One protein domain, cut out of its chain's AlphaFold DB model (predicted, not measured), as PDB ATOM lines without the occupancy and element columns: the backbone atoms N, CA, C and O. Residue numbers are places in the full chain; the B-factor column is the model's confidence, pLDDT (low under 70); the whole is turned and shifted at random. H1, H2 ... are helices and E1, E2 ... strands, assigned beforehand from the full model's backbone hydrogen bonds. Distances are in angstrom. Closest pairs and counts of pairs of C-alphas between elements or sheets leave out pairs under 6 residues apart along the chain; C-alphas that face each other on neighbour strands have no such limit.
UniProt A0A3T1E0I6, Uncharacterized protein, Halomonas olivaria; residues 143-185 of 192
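Overview. This is residues 143 to 185 of the 192 residues of an uncharacterized protein of Halomonas olivaria (UniProt A0A3T1E0I6). Start at residue 143 and picture a small elongated body: two helices, H1 and then the short H2, follow each other over one face of a two-stranded hairpin, E1 and E2, whose other face is bare. H2 lies at one end of the length, and the long loop between the strands folds back at the other end, where H1 begins. The printed part has 43 residues, with two named helices and two named strands in the order H1, H2, E1, E2; the sheet E1 - E2 is antiparallel and the class is mixed, helices and strands. The whole is compact, with a radius of gyration of the C-alphas of 10.2 A, and spans 30 by 16 by 11 A.

Along the chain. Find C-alpha 143 at (130.616, 117.980, 82.071); from there H1, residues 143 to 154, runs 17.2 A. Next comes H2, residues 157 to 162, 8.6 A long. E1, residues 166 to 169, measures 10.4 A. E2, residues 181 to 184, measures 10.1 A and ends at C-alpha 184, (123.479, 97.806, 95.786).

Arrangement. Look first at the hairpin E1 and E2, whose directions differ by 152 degrees; N 168 and O 182 are 3.0 A apart and N 182 and O 168 2.9 A, both within hydrogen-bond range. The closest C-alphas of H1 and E1 are those of Leu 152 and Ala 169, 6.7 A apart. For H2 and E1 they are those of Gln 159 and His 166, at 7.1 A. H1 and H2 meet only through their link. Every O i to N i+4 pair is within hydrogen-bond range in H2, and 7 of 8 in H1.

Size, cuts and confidence. The two C-alphas farthest apart, those of Thr 162 and Ala 173, are 30.5 A apart. The printed part has no cut. The link E1 to E2, 11 residues, is long; the other two are tight. The model's mean pLDDT over the printed part is 83.6, with residues 179 to 185 under 70.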
ATOM      1  N   ALA A 143     131.081 117.251  80.894       96.44
ATOM      2  CA  ALA A 143     130.616 117.980  82.071       96.44
ATOM      3  C   ALA A 143     129.412 117.310  82.762       96.44
ATOM      4  O   ALA A 143     129.324 117.335  83.990       96.44
ATOM      5  N   ALA A 144     128.498 116.700  81.998       93.94
ATOM      6  CA  ALA A 144     127.382 115.936  82.555       93.94
ATOM      7  C   ALA A 144     127.864 114.644  83.237       93.94
ATOM      8  O   ALA A 144     127.378 114.309  84.312       93.94
ATOM      9  N   ILE A 145     128.862 113.957  82.671       93.25
ATOM     10  CA  ILE A 145     129.461 112.755  83.280       93.25
ATOM     11  C   ILE A 145     130.183 113.107  84.586       93.25
ATOM     12  O   ILE A 145     130.010 112.442  85.601       93.25
ATOM     13  N   GLN A 146     130.979 114.176  84.594       95.31
ATOM     14  CA  GLN A 146     131.678 114.607  85.809       95.31
ATOM     15  C   GLN A 146     130.691 115.004  86.913       95.31
ATOM     16  O   GLN A 146     130.895 114.667  88.080       95.31
ATOM     17  N   ARG A 147     129.593 115.677  86.545       94.25
ATOM     18  CA  ARG A 147     128.518 116.028  87.478       94.25
ATOM     19  C   ARG A 147     127.847 114.788  88.060       94.25
ATOM     20  O   ARG A 147     127.705 114.720  89.277       94.25
ATOM     21  N   SER A 148     127.505 113.803  87.230       91.88
ATOM     22  CA  SER A 148     126.839 112.590  87.707       91.88
ATOM     23  C   SER A 148     127.721 111.769  88.646       91.88
ATOM     24  O   SER A 148     127.228 111.255  89.645       91.88
ATOM     25  N   LEU A 149     129.032 111.695  88.393       91.44
ATOM     26  CA  LEU A 149     129.982 111.031  89.294       91.44
ATOM     27  C   LEU A 149     130.079 111.736  90.654       91.44
ATOM     28  O   LEU A 149     130.096 111.074  91.694       91.44
ATOM     29  N   GLN A 150     130.122 113.072  90.656       91.56
ATOM     30  CA  GLN A 150     130.132 113.867  91.887       91.56
ATOM     31  C   GLN A 150     128.827 113.702  92.670       91.56
ATOM     32  O   GLN A 150     128.861 113.509  93.883       91.56
ATOM     33  N   GLU A 151     127.685 113.731  91.985       89.50
ATOM     34  CA  GLU A 151     126.374 113.549  92.604       89.50
ATOM     35  C   GLU A 151     126.226 112.133  93.172       89.50
ATOM     36  O   GLU A 151     125.879 111.974  94.343       89.50
ATOM     37  N   LEU A 152     126.596 111.100  92.409       88.19
ATOM     38  CA  LEU A 152     126.562 109.706  92.855       88.19
ATOM     39  C   LEU A 152     127.371 109.494  94.141       88.19
ATOM     40  O   LEU A 152     126.929 108.755  95.015       88.19
ATOM     41  N   ALA A 153     128.525 110.145  94.311       86.81
ATOM     42  CA  ALA A 153     129.308 110.048  95.548       86.81
ATOM     43  C   ALA A 153     128.518 110.503  96.794       86.81
ATOM     44  O   ALA A 153     128.700 109.950  97.877       86.81
ATOM     45  N   THR A 154     127.599 111.460  96.638       87.00
ATOM     46  CA  THR A 154     126.755 111.974  97.734       87.00
ATOM     47  C   THR A 154     125.552 111.084  98.062       87.00
ATOM     48  O   THR A 154     124.968 111.213  99.135       87.00
ATOM     49  N   HIS A 155     125.218 110.128  97.189       85.25
ATOM     50  CA  HIS A 155     124.090 109.203  97.349       85.25
ATOM     51  C   HIS A 155     124.512 107.794  97.790       85.25
ATOM     52  O   HIS A 155     123.781 106.827  97.586       85.25
ATOM     53  N   GLN A 156     125.693 107.663  98.396       85.75
ATOM     54  CA  GLN A 156     126.270 106.375  98.774       85.75
ATOM     55  C   GLN A 156     126.585 106.285 100.283       85.75
ATOM     56  O   GLN A 156     127.751 106.156 100.662       85.75
ATOM     57  N   PRO A 157     125.571 106.323 101.174       86.06
ATOM     58  CA  PRO A 157     125.787 106.322 102.623       86.06
ATOM     59  C   PRO A 157     126.484 105.050 103.131       86.06
ATOM     60  O   PRO A 157     127.348 105.140 104.000       86.06
ATOM     61  N   LEU A 158     126.177 103.875 102.565       86.44
ATOM     62  CA  LEU A 158     126.839 102.621 102.947       86.44
ATOM     63  C   LEU A 158     128.314 102.605 102.532       86.44
ATOM     64  O   LEU A 158     129.163 102.165 103.304       86.44
ATOM     65  N   GLN A 159     128.630 103.138 101.348       87.75
ATOM     66  CA  GLN A 159     130.006 103.274 100.872       87.75
ATOM     67  C   GLN A 159     130.785 104.252 101.736       87.75
ATOM     68  O   GLN A 159     131.917 103.966 102.109       87.75
ATOM     69  N   ALA A 160     130.173 105.385 102.087       88.19
ATOM     70  CA  ALA A 160     130.782 106.367 102.971       88.19
ATOM     71  C   ALA A 160     131.055 105.785 104.367       88.19
ATOM     72  O   ALA A 160     132.060 106.127 104.983       88.19
ATOM     73  N   ALA A 161     130.178 104.900 104.852       88.75
ATOM     74  CA  ALA A 161     130.317 104.274 106.160       88.75
ATOM     75  C   ALA A 161     131.295 103.088 106.190       88.75
ATOM     76  O   ALA A 161     131.913 102.868 107.224       88.75
ATOM     77  N   THR A 162     131.412 102.314 105.104       89.25
ATOM     78  CA  THR A 162     132.065 100.986 105.141       89.25
ATOM     79  C   THR A 162     133.092 100.748 104.032       89.25
ATOM     80  O   THR A 162     133.896  99.826 104.121       89.25
ATOM     81  N   GLY A 163     133.055 101.525 102.945       89.06
ATOM     82  CA  GLY A 163     133.880 101.301 101.753       89.06
ATOM     83  C   GLY A 163     133.557 100.026 100.954       89.06
ATOM     84  O   GLY A 163     134.239  99.760  99.964       89.06
ATOM     85  N   ALA A 164     132.544  99.249 101.353       86.88
ATOM     86  CA  ALA A 164     132.323  97.870 100.906       86.88
ATOM     87  C   ALA A 164     131.085  97.683 100.001       86.88
ATOM     88  O   ALA A 164     130.447  96.631 100.015       86.88
ATOM     89  N   SER A 165     130.714  98.698  99.222       87.19
ATOM     90  CA  SER A 165     129.487  98.719  98.421       87.19
ATOM     91  C   SER A 165     129.684  99.318  97.027       87.19
ATOM     92  O   SER A 165     130.655 100.024  96.763       87.19
ATOM     93  N   HIS A 166     128.733  99.056  96.133       85.88
ATOM     94  CA  HIS A 166     128.648  99.723  94.841       85.88
ATOM     95  C   HIS A 166     127.362 100.562  94.774       85.88
ATOM     96  O   HIS A 166     126.351 100.265  95.416       85.88
ATOM     97  N   GLY A 167     127.406 101.643  94.004       85.50
ATOM     98  CA  GLY A 167     126.255 102.499  93.733       85.50
ATOM     99  C   GLY A 167     125.888 102.464  92.256       85.50
ATOM    100  O   GLY A 167     126.766 102.367  91.398       85.50
ATOM    101  N   ALA A 168     124.598 102.583  91.961       87.94
ATOM    102  CA  ALA A 168     124.095 102.791  90.611       87.94
ATOM    103  C   ALA A 168     123.117 103.969  90.612       87.94
ATOM    104  O   ALA A 168     122.314 104.133  91.527       87.94
ATOM    105  N   ALA A 169     123.165 104.808  89.583       87.44
ATOM    106  CA  ALA A 169     122.231 105.917  89.456       87.44
ATOM    107  C   ALA A 169     121.751 106.063  88.025       87.44
ATOM    108  O   ALA A 169     122.522 105.937  87.071       87.44
ATOM    109  N   TRP A 170     120.470 106.391  87.896       88.31
ATOM    110  CA  TRP A 170     119.947 106.969  86.673       88.31
ATOM    111  C   TRP A 170     120.205 108.475  86.694       88.31
ATOM    112  O   TRP A 170     119.890 109.134  87.682       88.31
ATOM    113  N   CYS A 171     120.796 109.003  85.624       89.94
ATOM    114  CA  CYS A 171     121.063 110.428  85.457       89.94
ATOM    115  C   CYS A 171     120.491 110.903  84.123       89.94
ATOM    116  O   CYS A 171     120.565 110.189  83.120       89.94
ATOM    117  N   ASP A 172     119.946 112.114  84.102       89.75
ATOM    118  CA  ASP A 172     119.501 112.746  82.866       89.75
ATOM    119  C   ASP A 172     120.687 113.234  82.001       89.75
ATOM    120  O   ASP A 172     121.860 113.123  82.365       89.75
ATOM    121  N   ALA A 173     120.388 113.802  80.828       89.94
ATOM    122  CA  ALA A 173     121.405 114.300  79.895       89.94
ATOM    123  C   ALA A 173     122.233 115.485  80.440       89.94
ATOM    124  O   ALA A 173     123.272 115.822  79.870       89.94
ATOM    125  N   GLN A 174     121.786 116.120  81.527       89.38
ATOM    126  CA  GLN A 174     122.530 117.154  82.242       89.38
ATOM    127  C   GLN A 174     123.387 116.567  83.368       89.38
ATOM    128  O   GLN A 174     124.133 117.309  84.004       89.38
ATOM    129  N   GLY A 175     123.345 115.256  83.596       86.44
ATOM    130  CA  GLY A 175     124.120 114.597  84.638       86.44
ATOM    131  C   GLY A 175     123.507 114.726  86.025       86.44
ATOM    132  O   GLY A 175     124.236 114.550  86.994       86.44
ATOM    133  N   THR A 176     122.214 115.053  86.120       86.88
ATOM    134  CA  THR A 176     121.486 115.113  87.390       86.88
ATOM    135  C   THR A 176     120.695 113.836  87.638       86.88
ATOM    136  O   THR A 176     120.036 113.326  86.729       86.88
ATOM    137  N   SER A 177     120.753 113.297  88.859       76.94
ATOM    138  CA  SER A 177     120.091 112.028  89.204       76.94
ATOM    139  C   SER A 177     118.629 112.194  89.616       76.94
ATOM    140  O   SER A 177     117.883 111.217  89.655       76.94
ATOM    141  N   ASN A 178     118.205 113.423  89.936       73.75
ATOM    142  CA  ASN A 178     116.847 113.769  90.376       73.75
ATOM    143  C   ASN A 178     116.304 112.861  91.509       73.75
ATOM    144  O   ASN A 178     115.097 112.667  91.628       73.75
ATOM    145  N   GLY A 179     117.187 112.297  92.346       62.34
ATOM    146  CA  GLY A 179     116.815 111.389  93.441       62.34
ATOM    147  C   GLY A 179     116.660 109.908  93.052       62.34
ATOM    148  O   GLY A 179     116.220 109.098  93.872       62.34
ATOM    149  N   CYS A 180     117.045 109.520  91.832       61.50
ATOM    150  CA  CYS A 180     117.005 108.138  91.328       61.50
ATOM    151  C   CYS A 180     118.330 107.367  91.509       61.50
ATOM    152  O   CYS A 180     118.587 106.396  90.798       61.50
ATOM    153  N   ALA A 181     119.180 107.776  92.452       60.78
ATOM    154  CA  ALA A 181     120.336 106.982  92.863       60.78
ATOM    155  C   ALA A 181     119.901 105.863  93.823       60.78
ATOM    156  O   ALA A 181     119.122 106.104  94.751       60.78
ATOM    157  N   ARG A 182     120.384 104.641  93.588       66.25
ATOM    158  CA  ARG A 182     120.129 103.456  94.419       66.25
ATOM    159  C   ARG A 182     121.430 102.740  94.726       66.25
ATOM    160  O   ARG A 182     122.398 102.786  93.963       66.25
ATOM    161  N   MET A 183     121.463 102.086  95.872       56.59
ATOM    162  CA  MET A 183     122.674 101.462  96.367       56.59
ATOM    163  C   MET A 183     122.509  99.956  96.366       56.59
ATOM    164  O   MET A 183     121.548  99.431  96.917       56.59
ATOM    165  N   LEU A 184     123.469  99.257  95.767       56.28
ATOM    166  CA  LEU A 184     123.479  97.806  95.786       56.28
ATOM    167  C   LEU A 184     124.848  97.324  96.240       56.28
ATOM    168  O   LEU A 184     125.855  97.510  95.555       56.28
ATOM    169  N   VAL A 185     124.905  96.640  97.379       51.94
ATOM    170  CA  VAL A 185     126.085  95.826  97.673       51.94
ATOM    171  C   VAL A 185     126.012  94.588  96.803       51.94
ATOM    172  O   VAL A 185     125.354  93.608  97.135       51.94
TER     173      VAL A 185